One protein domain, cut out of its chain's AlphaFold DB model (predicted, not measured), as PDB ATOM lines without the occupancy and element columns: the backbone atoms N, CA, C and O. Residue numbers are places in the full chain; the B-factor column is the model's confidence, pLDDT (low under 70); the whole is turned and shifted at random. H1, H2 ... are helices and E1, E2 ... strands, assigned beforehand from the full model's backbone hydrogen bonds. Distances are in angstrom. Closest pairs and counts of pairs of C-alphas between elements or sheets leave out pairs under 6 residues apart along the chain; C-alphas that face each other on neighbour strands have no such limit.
ATOM      1  N   VAL A  10      28.067   2.748  22.824       84.75
ATOM      2  CA  VAL A  10      29.443   3.050  22.402       84.75
ATOM      3  C   VAL A  10      30.367   1.935  22.872       84.75
ATOM      4  O   VAL A  10      30.408   1.618  24.062       84.75
ATOM      5  N   LYS A  11      31.131   1.348  21.948       89.88
ATOM      6  CA  LYS A  11      32.158   0.347  22.251       89.88
ATOM      7  C   LYS A  11      33.522   0.849  21.797       89.88
ATOM      8  O   LYS A  11      33.667   1.283  20.659       89.88
ATOM      9  N   THR A  12      34.527   0.745  22.660       92.12
ATOM     10  CA  THR A  12      35.920   1.041  22.302       92.12
ATOM     11  C   THR A  12      36.661  -0.248  21.974       92.12
ATOM     12  O   THR A  12      36.602  -1.218  22.731       92.12
ATOM     13  N   VAL A  13      37.332  -0.264  20.827       93.19
ATOM     14  CA  VAL A  13      38.051  -1.416  20.268       93.19
ATOM     15  C   VAL A  13      39.442  -0.988  19.793       93.19
ATOM     16  O   VAL A  13      39.738   0.205  19.735       93.19
ATOM     17  N   LEU A  14      40.305  -1.949  19.468       94.69
ATOM     18  CA  LEU A  14      41.599  -1.679  18.842       94.69
ATOM     19  C   LEU A  14      41.463  -1.635  17.324       94.69
ATOM     20  O   LEU A  14      40.822  -2.505  16.746       94.69
ATOM     21  N   LEU A  15      42.109  -0.665  16.683       95.50
ATOM     22  CA  LEU A  15      42.212  -0.563  15.232       95.50
ATOM     23  C   LEU A  15      43.648  -0.829  14.783       95.50
ATOM     24  O   LEU A  15      44.530   0.002  15.000       95.50
ATOM     25  N   LEU A  16      43.860  -1.967  14.125       94.94
ATOM     26  CA  LEU A  16      45.123  -2.372  13.518       94.94
ATOM     27  C   LEU A  16      45.195  -1.919  12.051       94.94
ATOM     28  O   LEU A  16      44.328  -2.231  11.234       94.94
ATOM     29  N   GLN A  17      46.267  -1.220  11.695       93.69
ATOM     30  CA  GLN A  17      46.545  -0.765  10.332       93.69
ATOM     31  C   GLN A  17      47.844  -1.414   9.836       93.69
ATOM     32  O   GLN A  17      48.889  -0.760   9.812       93.69
ATOM     33  N   PRO A  18      47.817  -2.700   9.442       91.94
ATOM     34  CA  PRO A  18      49.042  -3.462   9.202       91.94
ATOM     35  C   PRO A  18      49.819  -2.957   7.977       91.94
ATOM     36  O   PRO A  18      51.034  -3.073   7.928       91.94
ATOM     37  N   MET A  19      49.159  -2.291   7.025       88.88
ATOM     38  CA  MET A  19      49.835  -1.660   5.883       88.88
ATOM     39  C   MET A  19      50.729  -0.483   6.266       88.88
ATOM     40  O   MET A  19      51.529  -0.020   5.459       88.88
ATOM     41  N   ARG A  20      50.584   0.026   7.490       88.88
ATOM     42  CA  ARG A  20      51.357   1.161   7.973       88.88
ATOM     43  C   ARG A  20      52.493   0.767   8.920       88.88
ATOM     44  O   ARG A  20      53.141   1.669   9.441       88.88
ATOM     45  N   LEU A  21      52.713  -0.538   9.138       86.00
ATOM     46  CA  LEU A  21      53.523  -1.087  10.235       86.00
ATOM     47  C   LEU A  21      54.896  -0.414  10.383       86.00
ATOM     48  O   LEU A  21      55.246  -0.019  11.491       86.00
ATOM     49  N   LEU A  22      55.624  -0.225   9.279       82.06
ATOM     50  CA  LEU A  22      56.942   0.428   9.280       82.06
ATOM     51  C   LEU A  22      56.934   1.827   8.652       82.06
ATOM     52  O   LEU A  22      57.784   2.656   8.953       82.06
ATOM     53  N   HIS A  23      55.941   2.131   7.817       72.81
ATOM     54  CA  HIS A  23      56.006   3.306   6.950       72.81
ATOM     55  C   HIS A  23      55.218   4.521   7.458       72.81
ATOM     56  O   HIS A  23      55.530   5.643   7.059       72.81
ATOM     57  N   ARG A  24      54.169   4.345   8.286       72.62
ATOM     58  CA  ARG A  24      53.318   5.467   8.744       72.62
ATOM     59  C   ARG A  24      52.653   5.223  10.103       72.62
ATOM     60  O   ARG A  24      51.644   4.539  10.196       72.62
ATOM     61  N   HIS A  25      53.051   5.928  11.150       74.62
ATOM     62  CA  HIS A  25      52.272   5.903  12.395       74.62
ATOM     63  C   HIS A  25      50.951   6.681  12.264       74.62
ATOM     64  O   HIS A  25      50.875   7.614  11.458       74.62
ATOM     65  N   PRO A  26      49.896   6.303  13.005       81.88
ATOM     66  CA  PRO A  26      49.845   5.201  13.971       81.88
ATOM     67  C   PRO A  26      49.500   3.837  13.339       81.88
ATOM     68  O   PRO A  26      48.669   3.738  12.439       81.88
ATOM     69  N   VAL A  27      50.131   2.775  13.850       88.88
ATOM     70  CA  VAL A  27      49.886   1.374  13.441       88.88
ATOM     71  C   VAL A  27      48.712   0.775  14.213       88.88
ATOM     72  O   VAL A  27      47.917   0.024  13.651       88.88
ATOM     73  N   LEU A  28      48.597   1.133  15.494       92.94
ATOM     74  CA  LEU A  28      47.526   0.720  16.386       92.94
ATOM     75  C   LEU A  28      46.897   1.962  17.026       92.94
ATOM     76  O   LEU A  28      47.608   2.837  17.518       92.94
ATOM     77  N   GLN A  29      45.570   2.042  17.004       94.12
ATOM     78  CA  GLN A  29      44.782   3.117  17.616       94.12
ATOM     79  C   GLN A  29      43.606   2.540  18.399       94.12
ATOM     80  O   GLN A  29      43.281   1.357  18.278       94.12
ATOM     81  N   LEU A  30      42.946   3.393  19.177       94.88
ATOM     82  CA  LEU A  30      41.623   3.103  19.708       94.88
ATOM     83  C   LEU A  30      40.570   3.535  18.682       94.88
ATOM     84  O   LEU A  30      40.735   4.536  17.989       94.88
ATOM     85  N   LEU A  31      39.479   2.787  18.598       95.19
ATOM     86  CA  LEU A  31      38.336   3.099  17.751       95.19
ATOM     87  C   LEU A  31      37.077   3.050  18.607       95.19
ATOM     88  O   LEU A  31      36.766   2.018  19.202       95.19
ATOM     89  N   GLN A  32      36.358   4.161  18.692       93.88
ATOM     90  CA  GLN A  32      35.011   4.177  19.234       93.88
ATOM     91  C   GLN A  32      34.026   3.874  18.120       93.88
ATOM     92  O   GLN A  32      33.962   4.583  17.122       93.88
ATOM     93  N   VAL A  33      33.266   2.804  18.306       91.50
ATOM     94  CA  VAL A  33      32.191   2.400  17.411       91.50
ATOM     95  C   VAL A  33      30.884   2.688  18.130       91.50
ATOM     96  O   VAL A  33      30.597   2.089  19.172       91.50
ATOM     97  N   SER A  34      30.102   3.618  17.591       90.44
ATOM     98  CA  SER A  34      28.784   3.977  18.103       90.44
ATOM     99  C   SER A  34      27.716   3.634  17.066       90.44
ATOM    100  O   SER A  34      27.898   3.814  15.859       90.44
ATOM    101  N   LYS A  35      26.594   3.075  17.525       86.94
ATOM    102  CA  LYS A  35      25.437   2.789  16.669       86.94
ATOM    103  C   LYS A  35      24.357   3.825  16.949       86.94
ATOM    104  O   LYS A  35      23.866   3.899  18.074       86.94
ATOM    105  N   LYS A  36      24.013   4.622  15.938       83.44
ATOM    106  CA  LYS A  36      22.905   5.583  15.994       83.44
ATOM    107  C   LYS A  36      21.569   4.864  15.788       83.44
ATOM    108  O   LYS A  36      21.517   3.803  15.162       83.44
ATOM    109  N   ASP A  37      20.484   5.469  16.263       74.75
ATOM    110  CA  ASP A  37      19.122   4.912  16.175       74.75
ATOM    111  C   ASP A  37      18.660   4.669  14.727       74.75
ATOM    112  O   ASP A  37      17.867   3.771  14.458       74.75
ATOM    113  N   ASN A  38      19.211   5.417  13.765       77.25
ATOM    114  CA  ASN A  38      18.962   5.241  12.331       77.25
ATOM    115  C   ASN A  38      19.734   4.060  11.702       77.25
ATOM    116  O   ASN A  38      19.731   3.901  10.483       77.25
ATOM    117  N   GLY A  39      20.439   3.262  12.509       75.12
ATOM    118  CA  GLY A  39      21.259   2.142  12.056       75.12
ATOM    119  C   GLY A  39      22.628   2.537  11.495       75.12
ATOM    120  O   GLY A  39      23.414   1.640  11.187       75.12
ATOM    121  N   MET A  40      22.953   3.834  11.395       80.44
ATOM    122  CA  MET A  40      24.290   4.272  10.994       80.44
ATOM    123  C   MET A  40      25.307   3.941  12.084       80.44
ATOM    124  O   MET A  40      25.093   4.206  13.269       80.44
ATOM    125  N   VAL A  41      26.436   3.386  11.652       84.62
ATOM    126  CA  VAL A  41      27.601   3.157  12.501       84.62
ATOM    127  C   VAL A  41      28.547   4.334  12.319       84.62
ATOM    128  O   VAL A  41      28.996   4.602  11.206       84.62
ATOM    129  N   GLU A  42      28.837   5.036  13.406       88.94
ATOM    130  CA  GLU A  42      29.840   6.093  13.448       88.94
ATOM    131  C   GLU A  42      31.105   5.544  14.114       88.94
ATOM    132  O   GLU A  42      31.050   4.751  15.058       88.94
ATOM    133  N   MET A  43      32.251   5.900  13.539       91.94
ATOM    134  CA  MET A  43      33.558   5.402  13.939       91.94
ATOM    135  C   MET A  43      34.480   6.589  14.188       91.94
ATOM    136  O   MET A  43      34.761   7.349  13.264       91.94
ATOM    137  N   GLU A  44      34.955   6.731  15.421       93.88
ATOM    138  CA  GLU A  44      35.878   7.791  15.827       93.88
ATOM    139  C   GLU A  44      37.220   7.187  16.250       93.88
ATOM    140  O   GLU A  44      37.282   6.301  17.106       93.88
ATOM    141  N   GLU A  45      38.304   7.649  15.630       94.50
ATOM    142  CA  GLU A  45      39.661   7.237  15.981       94.50
ATOM    143  C   GLU A  45      40.181   8.055  17.157       94.50
ATOM    144  O   GLU A  45      40.183   9.283  17.125       94.50
ATOM    145  N   LEU A  46      40.700   7.365  18.166       94.00
ATOM    146  CA  LEU A  46      41.294   7.977  19.342       94.00
ATOM    147  C   LEU A  46      42.753   7.523  19.495       94.00
ATOM    148  O   LEU A  46      43.088   6.362  19.225       94.00
ATOM    149  N   PRO A  47      43.651   8.413  19.949       94.06
ATOM    150  CA  PRO A  47      45.032   8.040  20.206       94.06
ATOM    151  C   PRO A  47      45.131   7.100  21.413       94.06
ATOM    152  O   PRO A  47      44.301   7.109  22.327       94.06
ATOM    153  N   VAL A  48      46.197   6.302  21.450       94.06
ATOM    154  CA  VAL A  48      46.505   5.476  22.621       94.06
ATOM    155  C   VAL A  48      47.155   6.357  23.687       94.06
ATOM    156  O   VAL A  48      48.353   6.631  23.653       94.06
ATOM    157  N   MET A  49      46.340   6.829  24.630       93.50
ATOM    158  CA  MET A  49      46.758   7.684  25.744       93.50
ATOM    159  C   MET A  49      46.216   7.158  27.071       93.50
ATOM    160  O   MET A  49      45.090   6.670  27.136       93.50
ATOM    161  N   GLN A  50      46.975   7.353  28.154       91.69
ATOM    162  CA  GLN A  50      46.617   6.863  29.490       91.69
ATOM    163  C   GLN A  50      45.215   7.305  29.935       91.69
ATOM    164  O   GLN A  50      44.453   6.489  30.456       91.69
ATOM    165  N   ALA A  51      44.863   8.577  29.716       92.81
ATOM    166  CA  ALA A  51      43.555   9.120  30.079       92.81
ATOM    167  C   ALA A  51      42.416   8.412  29.324       92.81
ATOM    168  O   ALA A  51      41.459   7.954  29.943       92.81
ATOM    169  N   ILE A  52      42.575   8.230  28.009       92.50
ATOM    170  CA  ILE A  52      41.577   7.605  27.128       92.50
ATOM    171  C   ILE A  52      41.432   6.111  27.444       92.50
ATOM    172  O   ILE A  52      40.317   5.620  27.612       92.50
ATOM    173  N   VAL A  53      42.546   5.389  27.606       91.62
ATOM    174  CA  VAL A  53      42.542   3.967  27.996       91.62
ATOM    175  C   VAL A  53      41.852   3.788  29.349       91.62
ATOM    176  O   VAL A  53      40.999   2.919  29.500       91.62
ATOM    177  N   THR A  54      42.152   4.645  30.329       91.12
ATOM    178  CA  THR A  54      41.533   4.574  31.664       91.12
ATOM    179  C   THR A  54      40.035   4.882  31.620       91.12
ATOM    180  O   THR A  54      39.258   4.262  32.346       91.12
ATOM    181  N   GLN A  55      39.619   5.812  30.757       91.44
ATOM    182  CA  GLN A  55      38.222   6.204  30.597       91.44
ATOM    183  C   GLN A  55      37.389   5.122  29.900       91.44
ATOM    184  O   GLN A  55      36.284   4.817  30.357       91.44
ATOM    185  N   HIS A  56      37.911   4.540  28.819       90.44
ATOM    186  CA  HIS A  56      37.131   3.721  27.889       90.44
ATOM    187  C   HIS A  56      37.394   2.212  27.982       90.44
ATOM    188  O   HIS A  56      36.530   1.425  27.604       90.44
ATOM    189  N   LEU A  57      38.533   1.785  28.532       88.62
ATOM    190  CA  LEU A  57      38.918   0.375  28.679       88.62
ATOM    191  C   LEU A  57      39.046  -0.005  30.164       88.62
ATOM    192  O   LEU A  57      40.065  -0.521  30.620       88.62
ATOM    193  N   LYS A  58      37.994   0.258  30.952       83.75
ATOM    194  CA  LYS A  58      38.003   0.065  32.417       83.75
ATOM    195  C   LYS A  58      38.265  -1.379  32.854       83.75
ATOM    196  O   LYS A  58      38.905  -1.574  33.881       83.75
ATOM    197  N   GLY A  59      37.807  -2.359  32.072       84.06
ATOM    198  CA  GLY A  59      37.989  -3.789  32.351       84.06
ATOM    199  C   GLY A  59      39.374  -4.344  32.010       84.06
ATOM    200  O   GLY A  59      39.610  -5.519  32.255       84.06
ATOM    201  N   LEU A  60      40.266  -3.521  31.447       88.69
ATOM    202  CA  LEU A  60      41.605  -3.941  31.055       88.69
ATOM    203  C   LEU A  60      42.506  -4.075  32.289       88.69
ATOM    204  O   LEU A  60      42.620  -3.115  33.065       88.69
ATOM    205  N   ASP A  61      43.149  -5.229  32.460       89.75
ATOM    206  CA  ASP A  61      44.103  -5.455  33.552       89.75
ATOM    207  C   ASP A  61      45.382  -4.593  33.421       89.75
ATOM    208  O   ASP A  61      45.612  -3.907  32.419       89.75
ATOM    209  N   ALA A  62      46.201  -4.560  34.477       90.94
ATOM    210  CA  ALA A  62      47.373  -3.685  34.541       90.94
ATOM    211  C   ALA A  62      48.454  -4.035  33.500       90.94
ATOM    212  O   ALA A  62      49.056  -3.123  32.924       90.94
ATOM    213  N   GLU A  63      48.675  -5.323  33.224       91.44
ATOM    214  CA  GLU A  63      49.679  -5.775  32.254       91.44
ATOM    215  C   GLU A  63      49.213  -5.514  30.820       91.44
ATOM    216  O   GLU A  63      49.977  -5.010  29.997       91.44
ATOM    217  N   ALA A  64      47.930  -5.726  30.534       90.50
ATOM    218  CA  ALA A  64      47.307  -5.382  29.266       90.50
ATOM    219  C   ALA A  64      47.338  -3.867  29.002       90.50
ATOM    220  O   ALA A  64      47.655  -3.436  27.889       90.50
ATOM    221  N   ARG A  65      47.087  -3.032  30.024       92.81
ATOM    222  CA  ARG A  65      47.251  -1.568  29.925       92.81
ATOM    223  C   ARG A  65      48.691  -1.189  29.614       92.81
ATOM    224  O   ARG A  65      48.922  -0.376  28.723       92.81
ATOM    225  N   LYS A  66      49.656  -1.775  30.324       93.06
ATOM    226  CA  LYS A  66      51.084  -1.528  30.098       93.06
ATOM    227  C   LYS A  66      51.500  -1.925  28.682       93.06
ATOM    228  O   LYS A  66      52.170  -1.138  28.018       93.06
ATOM    229  N   ALA A  67      51.048  -3.084  28.202       92.81
ATOM    230  CA  ALA A  67      51.314  -3.545  26.845       92.81
ATOM    231  C   ALA A  67      50.718  -2.605  25.791       92.81
ATOM    232  O   ALA A  67      51.392  -2.248  24.826       92.81
ATOM    233  N   LEU A  68      49.488  -2.131  26.005       93.31
ATOM    234  CA  LEU A  68      48.839  -1.175  25.111       93.31
ATOM    235  C   LEU A  68      49.567   0.172  25.090       93.31
ATOM    236  O   LEU A  68      49.731   0.766  24.031       93.31
ATOM    237  N   MET A  69      50.078   0.640  26.228       94.75
ATOM    238  CA  MET A  69      50.845   1.887  26.283       94.75
ATOM    239  C   MET A  69      52.175   1.825  25.517       94.75
ATOM    240  O   MET A  69      52.720   2.879  25.208       94.75
ATOM    241  N   MET A  70      52.681   0.643  25.147       94.25
ATOM    242  CA  MET A  70      53.871   0.535  24.291       94.25
ATOM    243  C   MET A  70      53.619   1.010  22.853       94.25
ATOM    244  O   MET A  70      54.554   1.404  22.170       94.25
ATOM    245  N   VAL A  71      52.370   1.052  22.381       93.12
ATOM    246  CA  VAL A  71      52.055   1.618  21.054       93.12
ATOM    247  C   VAL A  71      51.692   3.106  21.094       93.12
ATOM    248  O   VAL A  71      51.283   3.655  20.071       93.12
ATOM    249  N   SER A  72      51.787   3.771  22.254       93.12
ATOM    250  CA  SER A  72      51.515   5.208  22.333       93.12
ATOM    251  C   SER A  72      52.545   5.997  21.526       93.12
ATOM    252  O   SER A  72      53.699   5.594  21.393       93.12
ATOM    253  N   GLU A  73      52.160   7.176  21.042       91.06
ATOM    254  CA  GLU A  73      53.070   8.062  20.304       91.06
ATOM    255  C   GLU A  73      54.352   8.364  21.098       91.06
ATOM    256  O   GLU A  73      55.460   8.291  20.572       91.06
ATOM    257  N   SER A  74      54.213   8.607  22.404       92.00
ATOM    258  CA  SER A  74      55.348   8.838  23.299       92.00
ATOM    259  C   SER A  74      56.260   7.620  23.473       92.00
ATOM    260  O   SER A  74      57.464   7.796  23.658       92.00
ATOM    261  N   ALA A  75      55.722   6.397  23.435       93.38
ATOM    262  CA  ALA A  75      56.511   5.171  23.509       93.38
ATOM    263  C   ALA A  75      57.247   4.911  22.190       93.38
ATOM    264  O   ALA A  75      58.450   4.657  22.208       93.38
ATOM    265  N   LEU A  76      56.566   5.089  21.055       92.38
ATOM    266  CA  LEU A  76      57.158   4.949  19.723       92.38
ATOM    267  C   LEU A  76      58.275   5.973  19.480       92.38
ATOM    268  O   LEU A  76      59.337   5.616  18.976       92.38
ATOM    269  N   GLN A  77      58.090   7.226  19.907       92.62
ATOM    270  CA  GLN A  77      59.131   8.252  19.800       92.62
ATOM    271  C   GLN A  77      60.362   7.909  20.651       92.62
ATOM    272  O   GLN A  77      61.493   8.133  20.224       92.62
ATOM    273  N   LYS A  78      60.162   7.346  21.850       94.50
ATOM    274  CA  LYS A  78      61.268   6.867  22.692       94.50
ATOM    275  C   LYS A  78      61.995   5.694  22.046       94.50
ATOM    276  O   LYS A  78      63.222   5.695  22.045       94.50
ATOM    277  N   GLU A  79      61.264   4.730  21.493       94.94
ATOM    278  CA  GLU A  79      61.865   3.581  20.815       94.94
ATOM    279  C   GLU A  79      62.691   4.024  19.607       94.94
ATOM    280  O   GLU A  79      63.840   3.608  19.472       94.94
ATOM    281  N   LYS A  80      62.171   4.951  18.796       93.06
ATOM    282  CA  LYS A  80      62.913   5.547  17.681       93.06
ATOM    283  C   LYS A  80      64.264   6.117  18.131       93.06
ATOM    284  O   LYS A  80      65.288   5.753  17.561       93.06
ATOM    285  N   LEU A  81      64.289   6.923  19.195       94.69
ATOM    286  CA  LEU A  81      65.537   7.478  19.747       94.69
ATOM    287  C   LEU A  81      66.503   6.384  20.244       94.69
ATOM    288  O   LEU A  81      67.720   6.542  20.175       94.69
ATOM    289  N   LEU A  82      65.986   5.267  20.769       95.00
ATOM    290  CA  LEU A  82      66.810   4.121  21.170       95.00
ATOM    291  C   LEU A  82      67.375   3.363  19.964       95.00
ATOM    292  O   LEU A  82      68.467   2.802  20.054       95.00
ATOM    293  N   ILE A  83      66.638   3.297  18.854       93.50
ATOM    294  CA  ILE A  83      67.120   2.719  17.594       93.50
ATOM    295  C   ILE A  83      68.213   3.612  16.998       93.50
ATOM    296  O   ILE A  83      69.272   3.092  16.663       93.50
ATOM    297  N   GLU A  84      68.013   4.934  16.964       93.38
ATOM    298  CA  GLU A  84      69.012   5.914  16.496       93.38
ATOM    299  C   GLU A  84      70.333   5.767  17.263       93.38
ATOM    300  O   GLU A  84      71.383   5.551  16.663       93.38
ATOM    301  N   LYS A  85      70.278   5.726  18.601       93.44
ATOM    302  CA  LYS A  85      71.475   5.502  19.433       93.44
ATOM    303  C   LYS A  85      72.164   4.165  19.160       93.44
ATOM    304  O   LYS A  85      73.388   4.088  19.176       93.44
ATOM    305  N   ARG A  86      71.399   3.086  18.951       92.81
ATOM    306  CA  ARG A  86      71.965   1.763  18.626       92.81
ATOM    307  C   ARG A  86      72.663   1.773  17.270       92.81
ATOM    308  O   ARG A  86      73.717   1.155  17.149       92.81
ATOM    309  N   PHE A  87      72.095   2.477  16.296       91.75
ATOM    310  CA  PHE A  87      72.684   2.641  14.973       91.75
ATOM    311  C   PHE A  87      73.991   3.431  15.026       91.75
ATOM    312  O   PHE A  87      74.984   2.982  14.479       91.75
ATOM    313  N   GLU A  88      74.039   4.542  15.765       90.00
ATOM    314  CA  GLU A  88      75.270   5.333  15.933       90.00
ATOM    315  C   GLU A  88      76.416   4.531  16.576       90.00
ATOM    316  O   GLU A  88      77.587   4.729  16.251       90.00
ATOM    317  N   LEU A  89      76.086   3.608  17.488       89.00
ATOM    318  CA  LEU A  89      77.058   2.729  18.143       89.00
ATOM    319  C   LEU A  89      77.523   1.580  17.239       89.00
ATOM    320  O   LEU A  89      78.675   1.145  17.330       89.00
ATOM    321  N   GLN A  90      76.639   1.062  16.384       79.12
ATOM    322  CA  GLN A  90      76.980   0.027  15.420       79.12
ATOM    323  C   GLN A  90      77.657   0.669  14.210       79.12
ATOM    324  O   GLN A  90      77.027   1.279  13.359       79.12
ATOM    325  N   ARG A  91      78.975   0.487  14.091       67.75
ATOM    326  CA  ARG A  91      79.756   0.882  12.901       67.75
ATOM    327  C   ARG A  91      79.473  -0.061  11.716       67.75
ATOM    328  O   ARG A  91      80.396  -0.616  11.128       67.75
ATOM    329  N   THR A  92      78.201  -0.328  11.437       69.50
ATOM    330  CA  THR A  92      77.719  -1.217  10.378       69.50
ATOM    331  C   THR A  92      77.644  -0.490   9.040       69.50
ATOM    332  O   THR A  92      77.404   0.711   8.993       69.50
ATOM    333  N   ALA A  93      77.814  -1.234   7.946       69.31
ATOM    334  CA  ALA A  93      77.682  -0.720   6.579       69.31
ATOM    335  C   ALA A  93      76.217  -0.608   6.095       69.31
ATOM    336  O   ALA A  93      75.979  -0.192   4.966       69.31
ATOM    337  N   THR A  94      75.242  -1.019   6.912       79.19
ATOM    338  CA  THR A  94      73.814  -1.005   6.568       79.19
ATOM    339  C   THR A  94      73.261   0.419   6.571       79.19
ATOM    340  O   THR A  94      73.558   1.192   7.480       79.19
ATOM    341  N   ASP A  95      72.427   0.753   5.584       89.75
ATOM    342  CA  ASP A  95      71.714   2.033   5.550       89.75
ATOM    343  C   ASP A  95      70.737   2.183   6.733       89.75
ATOM    344  O   ASP A  95      70.166   1.204   7.232       89.75
ATOM    345  N   TRP A  96      70.527   3.430   7.163       89.00
ATOM    346  CA  TRP A  96      69.648   3.775   8.278       89.00
ATOM    347  C   TRP A  96      68.217   3.261   8.084       89.00
ATOM    348  O   TRP A  96      67.635   2.744   9.037       89.00
ATOM    349  N   ALA A  97      67.645   3.370   6.878       90.00
ATOM    350  CA  ALA A  97      66.253   2.990   6.647       90.00
ATOM    351  C   ALA A  97      66.040   1.485   6.863       90.00
ATOM    352  O   ALA A  97      65.147   1.091   7.612       90.00
ATOM    353  N   ALA A  98      66.911   0.649   6.292       88.75
ATOM    354  CA  ALA A  98      66.845  -0.803   6.458       88.75
ATOM    355  C   ALA A  98      67.077  -1.230   7.918       88.75
ATOM    356  O   ALA A  98      66.386  -2.110   8.440       88.75
ATOM    357  N   PHE A  99      68.022  -0.580   8.607       90.75
ATOM    358  CA  PHE A  99      68.263  -0.832  10.027       90.75
ATOM    359  C   PHE A  99      67.044  -0.477  10.889       90.75
ATOM    360  O   PHE A  99      66.629  -1.268  11.742       90.75
ATOM    361  N   TYR A 100      66.462   0.703  10.654       91.75
ATOM    362  CA  TYR A 100      65.287   1.187  11.367       91.75
ATOM    363  C   TYR A 100      64.080   0.274  11.147       91.75
ATOM    364  O   TYR A 100      63.455  -0.139  12.124       91.75
ATOM    365  N   ASP A 101      63.794  -0.095   9.898       90.81
ATOM    366  CA  ASP A 101      62.669  -0.961   9.544       90.81
ATOM    367  C   ASP A 101      62.781  -2.322  10.244       90.81
ATOM    368  O   ASP A 101      61.840  -2.752  10.916       90.81
ATOM    369  N   LYS A 102      63.961  -2.955  10.216       91.00
ATOM    370  CA  LYS A 102      64.205  -4.232  10.907       91.00
ATOM    371  C   LYS A 102      64.057  -4.114  12.426       91.00
ATOM    372  O   LYS A 102      63.489  -4.997  13.077       91.00
ATOM    373  N   ALA A 103      64.557  -3.029  13.017       92.69
ATOM    374  CA  ALA A 103      64.446  -2.790  14.452       92.69
ATOM    375  C   ALA A 103      62.993  -2.515  14.882       92.69
ATOM    376  O   ALA A 103      62.524  -3.092  15.867       92.69
ATOM    377  N   MET A 104      62.257  -1.703  14.121       93.19
ATOM    378  CA  MET A 104      60.848  -1.403  14.379       93.19
ATOM    379  C   MET A 104      59.936  -2.603  14.134       93.19
ATOM    380  O   MET A 104      58.993  -2.808  14.901       93.19
ATOM    381  N   ALA A 105      60.218  -3.440  13.133       93.75
ATOM    382  CA  ALA A 105      59.490  -4.686  12.916       93.75
ATOM    383  C   ALA A 105      59.604  -5.599  14.141       93.75
ATOM    384  O   ALA A 105      58.590  -6.063  14.659       93.75
ATOM    385  N   ARG A 106      60.819  -5.778  14.680       94.94
ATOM    386  CA  ARG A 106      61.045  -6.540  15.921       94.94
ATOM    387  C   ARG A 106      60.323  -5.929  17.123       94.94
ATOM    388  O   ARG A 106      59.752  -6.669  17.923       94.94
ATOM    389  N   TYR A 107      60.304  -4.601  17.233       95.00
ATOM    390  CA  TYR A 107      59.557  -3.910  18.284       95.00
ATOM    391  C   TYR A 107      58.054  -4.207  18.199       95.00
ATOM    392  O   TYR A 107      57.448  -4.652  19.176       95.00
ATOM    393  N   PHE A 108      57.444  -4.033  17.023       94.88
ATOM    394  CA  PHE A 108      56.023  -4.327  16.845       94.88
ATOM    395  C   PHE A 108      55.701  -5.813  17.000       94.88
ATOM    396  O   PHE A 108      54.645  -6.128  17.546       94.88
ATOM    397  N   LEU A 109      56.600  -6.713  16.595       95.19
ATOM    398  CA  LEU A 109      56.473  -8.153  16.827       95.19
ATOM    399  C   LEU A 109      56.362  -8.437  18.328       95.19
ATOM    400  O   LEU A 109      55.458  -9.137  18.779       95.19
ATOM    401  N   GLN A 110      57.229  -7.834  19.140       94.44
ATOM    402  CA  GLN A 110      57.169  -7.992  20.590       94.44
ATOM    403  C   GLN A 110      55.873  -7.416  21.178       94.44
ATOM    404  O   GLN A 110      55.207  -8.078  21.977       94.44
ATOM    405  N   VAL A 111      55.505  -6.190  20.798       93.38
ATOM    406  CA  VAL A 111      54.352  -5.488  21.379       93.38
ATOM    407  C   VAL A 111      53.029  -6.148  20.984       93.38
ATOM    408  O   VAL A 111      52.199  -6.437  21.848       93.38
ATOM    409  N   LEU A 112      52.827  -6.447  19.698       93.19
ATOM    410  CA  LEU A 112      51.618  -7.123  19.221       93.19
ATOM    411  C   LEU A 112      51.556  -8.579  19.706       93.19
ATOM    412  O   LEU A 112      50.475  -9.063  20.045       93.19
ATOM    413  N   GLY A 113      52.709  -9.244  19.834       92.75
ATOM    414  CA  GLY A 113      52.822 -10.570  20.437       92.75
ATOM    415  C   GLY A 113      52.403 -10.624  21.912       92.75
ATOM    416  O   GLY A 113      51.903 -11.659  22.354       92.75
ATOM    417  N   GLN A 114      52.545  -9.528  22.666       92.06
ATOM    418  CA  GLN A 114      51.982  -9.402  24.018       92.06
ATOM    419  C   GLN A 114      50.483  -9.092  23.968       92.06
ATOM    420  O   GLN A 114      49.691  -9.734  24.655       92.06
ATOM    421  N   LEU A 115      50.070  -8.147  23.118       91.81
ATOM    422  CA  LEU A 115      48.674  -7.707  23.032       91.81
ATOM    423  C   LEU A 115      47.704  -8.810  22.597       91.81
ATOM    424  O   LEU A 115      46.566  -8.833  23.070       91.81
ATOM    425  N   LYS A 116      48.139  -9.755  21.752       88.25
ATOM    426  CA  LYS A 116      47.284 -10.868  21.300       88.25
ATOM    427  C   LYS A 116      46.795 -11.772  22.438       88.25
ATOM    428  O   LYS A 116      45.760 -12.414  22.299       88.25
ATOM    429  N   GLN A 117      47.502 -11.810  23.571       88.94
ATOM    430  CA  GLN A 117      47.120 -12.628  24.730       88.94
ATOM    431  C   GLN A 117      45.838 -12.119  25.405       88.94
ATOM    432  O   GLN A 117      45.127 -12.882  26.053       88.94
ATOM    433  N   TYR A 118      45.492 -10.849  25.190       88.88
ATOM    434  CA  TYR A 118      44.358 -10.184  25.826       88.88
ATOM    435  C   TYR A 118      43.119 -10.104  24.917       88.88
ATOM    436  O   TYR A 118      42.246  -9.261  25.127       88.88
ATOM    437  N   GLY A 119      43.002 -10.985  23.914       77.94
ATOM    438  CA  GLY A 119      41.905 -10.981  22.933       77.94
ATOM    439  C   GLY A 119      40.490 -11.123  23.517       77.94
ATOM    440  O   GLY A 119      39.526 -10.710  22.879       77.94
ATOM    441  N   GLN A 120      40.339 -11.643  24.741       78.81
ATOM    442  CA  GLN A 120      39.041 -11.658  25.437       78.81
ATOM    443  C   GLN A 120      38.639 -10.282  25.995       78.81
ATOM    444  O   GLN A 120      37.452  -9.980  26.089       78.81
ATOM    445  N   GLN A 121      39.617  -9.446  26.356       82.31
ATOM    446  CA  GLN A 121      39.395  -8.100  26.899       82.31
ATOM    447  C   GLN A 121      39.409  -7.031  25.792       82.31
ATOM    448  O   GLN A 121      38.779  -5.981  25.929       82.31
ATOM    449  N   LEU A 122      40.109  -7.296  24.684       85.06
ATOM    450  CA  LEU A 122      40.310  -6.373  23.571       85.06
ATOM    451  C   LEU A 122      39.690  -6.928  22.289       85.06
ATOM    452  O   LEU A 122      40.161  -7.909  21.721       85.06
ATOM    453  N   SER A 123      38.643  -6.261  21.802       90.19
ATOM    454  CA  SER A 123      38.118  -6.518  20.459       90.19
ATOM    455  C   SER A 123      38.980  -5.821  19.411       90.19
ATOM    456  O   SER A 123      39.413  -4.689  19.626       90.19
ATOM    457  N   TRP A 124      39.175  -6.476  18.270       94.19
ATOM    458  CA  TRP A 124      40.031  -5.990  17.195       94.19
ATOM    459  C   TRP A 124      39.220  -5.620  15.959       94.19
ATOM    460  O   TRP A 124      38.262  -6.291  15.577       94.19
ATOM    461  N   TYR A 125      39.624  -4.523  15.345       95.62
ATOM    462  CA  TYR A 125      39.264  -4.105  14.007       95.62
ATOM    463  C   TYR A 125      40.554  -3.942  13.219       95.62
ATOM    464  O   TYR A 125      41.602  -3.605  13.772       95.62
ATOM    465  N   HIS A 126      40.474  -4.138  11.912       95.38
ATOM    466  CA  HIS A 126      41.556  -3.804  11.005       95.38
ATOM    467  C   HIS A 126      41.094  -2.819   9.937       95.38
ATOM    468  O   HIS A 126      39.897  -2.645   9.695       95.38
ATOM    469  N   ARG A 127      42.064  -2.188   9.286       94.00
ATOM    470  CA  ARG A 127      41.835  -1.382   8.095       94.00
ATOM    471  C   ARG A 127      42.653  -1.933   6.943       94.00
ATOM    472  O   ARG A 127      43.877  -1.809   6.945       94.00
ATOM    473  N   LEU A 128      41.969  -2.522   5.970       92.50
ATOM    474  CA  LEU A 128      42.573  -3.121   4.786       92.50
ATOM    475  C   LEU A 128      41.803  -2.711   3.527       92.50
ATOM    476  O   LEU A 128      40.606  -2.428   3.603       92.50
ATOM    477  N   PRO A 129      42.464  -2.664   2.361       89.00
ATOM    478  CA  PRO A 129      41.746  -2.549   1.105       89.00
ATOM    479  C   PRO A 129      40.912  -3.806   0.845       89.00
ATOM    480  O   PRO A 129      41.374  -4.920   1.099       89.00
ATOM    481  N   HIS A 130      39.702  -3.615   0.323       83.06
ATOM    482  CA  HIS A 130      38.758  -4.680   0.006       83.06
ATOM    483  C   HIS A 130      38.393  -4.674  -1.483       83.06
ATOM    484  O   HIS A 130      38.054  -3.630  -2.047       83.06
ATOM    485  N   GLY A 131      38.413  -5.862  -2.091       75.00
ATOM    486  CA  GLY A 131      38.041  -6.084  -3.488       75.00
ATOM    487  C   GLY A 131      38.985  -5.441  -4.512       75.00
ATOM    488  O   GLY A 131      39.988  -4.812  -4.176       75.00
ATOM    489  N   ALA A 132      38.633  -5.579  -5.793       72.62
ATOM    490  CA  ALA A 132      39.432  -5.081  -6.919       72.62
ATOM    491  C   ALA A 132      39.557  -3.545  -6.969       72.62
ATOM    492  O   ALA A 132      40.468  -3.014  -7.592       72.62
ATOM    493  N   THR A 133      38.654  -2.817  -6.303       74.56
ATOM    494  CA  THR A 133      38.645  -1.345  -6.276       74.56
ATOM    495  C   THR A 133      39.627  -0.750  -5.265       74.56
ATOM    496  O   THR A 133      39.735   0.471  -5.174       74.56
ATOM    497  N   ASN A 134      40.330  -1.593  -4.492       80.81
ATOM    498  CA  ASN A 134      41.297  -1.202  -3.463       80.81
ATOM    499  C   ASN A 134      40.718  -0.216  -2.423       80.81
ATOM    500  O   ASN A 134      41.448   0.538  -1.775       80.81
ATOM    501  N   LYS A 135      39.386  -0.203  -2.262       88.44
ATOM    502  CA  LYS A 135      38.701   0.686  -1.324       88.44
ATOM    503  C   LYS A 135      39.053   0.266   0.095       88.44
ATOM    504  O   LYS A 135      38.875  -0.889   0.468       88.44
ATOM    505  N   ILE A 136      39.521   1.216   0.894       89.06
ATOM    506  CA  ILE A 136      39.873   0.971   2.290       89.06
ATOM    507  C   ILE A 136      38.598   0.711   3.101       89.06
ATOM    508  O   ILE A 136      37.691   1.544   3.134       89.06
ATOM    509  N   VAL A 137      38.545  -0.438   3.772       91.06
ATOM    510  CA  VAL A 137      37.435  -0.862   4.628       91.06
ATOM    511  C   VAL A 137      37.941  -1.066   6.050       91.06
ATOM    512  O   VAL A 137      39.035  -1.582   6.269       91.06
ATOM    513  N   THR A 138      37.134  -0.631   7.019       94.12
ATOM    514  CA  THR A 138      37.353  -0.899   8.444       94.12
ATOM    515  C   THR A 138      36.378  -1.991   8.873       94.12
ATOM    516  O   THR A 138      35.169  -1.813   8.745       94.12
ATOM    517  N   ALA A 139      36.896  -3.126   9.338       93.38
ATOM    518  CA  ALA A 139      36.106  -4.319   9.641       93.38
ATOM    519  C   ALA A 139      36.577  -4.978  10.946       93.38
ATOM    520  O   ALA A 139      37.752  -4.832  11.299       93.38
ATOM    521  N   PRO A 140      35.690  -5.687  11.670       94.38
ATOM    522  CA  PRO A 140      36.102  -6.494  12.811       94.38
ATOM    523  C   PRO A 140      37.052  -7.603  12.348       94.38
ATOM    524  O   PRO A 140      36.876  -8.171  11.272       94.38
ATOM    525  N   CYS A 141      38.049  -7.917  13.166       94.75
ATOM    526  CA  CYS A 141      38.986  -9.004  12.912       94.75
ATOM    527  C   CYS A 141      39.275  -9.786  14.196       94.75
ATOM    528  O   CYS A 141      38.976  -9.339  15.306       94.75
ATOM    529  N   VAL A 142      39.856 -10.973  14.040       93.19
ATOM    530  CA  VAL A 142      40.268 -11.822  15.157       93.19
ATOM    531  C   VAL A 142      41.778 -11.936  15.159       93.19
ATOM    532  O   VAL A 142      42.384 -12.298  14.155       93.19
ATOM    533  N   TYR A 143      42.384 -11.644  16.303       92.06
ATOM    534  CA  TYR A 143      43.804 -11.853  16.519       92.06
ATOM    535  C   TYR A 143      43.994 -13.111  17.364       92.06
ATOM    536  O   TYR A 143      43.673 -13.126  18.553       92.06
ATOM    537  N   HIS A 144      44.522 -14.167  16.752       90.69
ATOM    538  CA  HIS A 144      44.667 -15.453  17.420       90.69
ATOM    539  C   HIS A 144      45.897 -15.525  18.339       90.69
ATOM    540  O   HIS A 144      46.995 -15.126  17.936       90.69
TER     541      HIS A 144
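Overview. This is residues 10 to 144 of the 411 residues of an uncharacterized protein of Phnomibacter ginsenosidimutans (UniProt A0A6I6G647). A strongly twisted five-stranded sheet, curled like part of a barrel, makes one end of the domain, and a long helical hairpin, H3 and H4, reaches away from it as an arm whose tip, residues 89 to 94, stands free. Within the sheet the strand hairpin of E4 and E5 crosses the run of the three-stranded meander E1 E2 E3, and two short helices join sheet and arm: H1 grazes the sheet, and H2 packs on the last part of H4. The printed part has 135 residues with four named helices and five named strands, along the chain E1 E2 E3 H1 H2 H3 H4 E4 E5. The sheet's order is E3 E2 E1 E4 E5, mixed, and the class is mixed, helices and strands. The whole is only just compact, close to loose, with a radius of gyration of the C-alphas of 16.8 A, and the C-alphas span 61 by 42 by 24 A, the arm making much of the length.

Along the chain. In the sheet, E1 is residues 10 to 16, 18.8 A long, starting at C-alpha 10 at (29.443, 3.050, 22.402). E2 is residues 28 to 35, 22.2 A, and E3 is residues 41 to 46, 16.0 A. E4 is residues 124 to 130, 17.3 A, and E5 is residues 135 to 143, 22.4 A, ending at C-alpha 143 at (43.804, -11.853, 16.519). Among the helices, H1 is residues 50 to 56, 10.1 A, and H2 is residues 62 to 69, 10.5 A. H3, residues 73 to 89, is 24.7 A long. H4, residues 96 to 118, is the longest helix at 33.8 A and begins at C-alpha 96 at (69.648, 3.775, 8.278).

Arrangement. E1, E2 and E3 form a meander, each strand the antiparallel neighbour of the one before. E1 and E2 are a hairpin at 148 degrees, with N 13 and O 31 within hydrogen-bond range at 2.9 A. E2 and E3 are a hairpin at 150 degrees, with N 32 and O 44 at 2.8 A. On the other side of E1, E4 is its parallel neighbour at 59 degrees, with N 125 and O 14 at 2.7 A. E4 and E5 are a hairpin at 145 degrees, with N 126 and O 139 at 2.9 A, and E5 bends by 64 degrees at residue 140. E3 and E5 are the edge strands. H1 only grazes the sheet with residues 52 to 56, and H4 only grazes it with residues 108 to 118. H4, with residues 111 to 118 alone, touches H2 at a shallow tilt of 31 degrees, opposite ways; the closest C-alphas, of Ala 67 and Leu 115, are 6.2 A apart. H3 and H4 are a helical hairpin and touch at a steep tilt of 43 degrees, opposite ways, through residues 80 to 87 and 96 to 104 alone; the closest C-alphas, of Ile 83 and Tyr 100, are 6.7 A apart. H1 and H2 are close but not clearly touching, the closest C-alphas, of Gln 50 and Met 69, being 7.3 A apart. H3 is not on the sheet, and H1 and H3 are apart. Every O i to N i+4 pair is within hydrogen-bond range in H1, H2 and H3, and 17 of 19 are in H4.

Size, cuts and confidence. The two C-alphas farthest apart, those of Asn 38 and Arg 91, are 61.0 A from each other. The printed part has no cut. The link from E1 to E2, 11 residues, is long; the link from H3 to H4, 6 residues, is short. The mean pLDDT of the printed part is 89.3, and residues 91 to 93 are under 70.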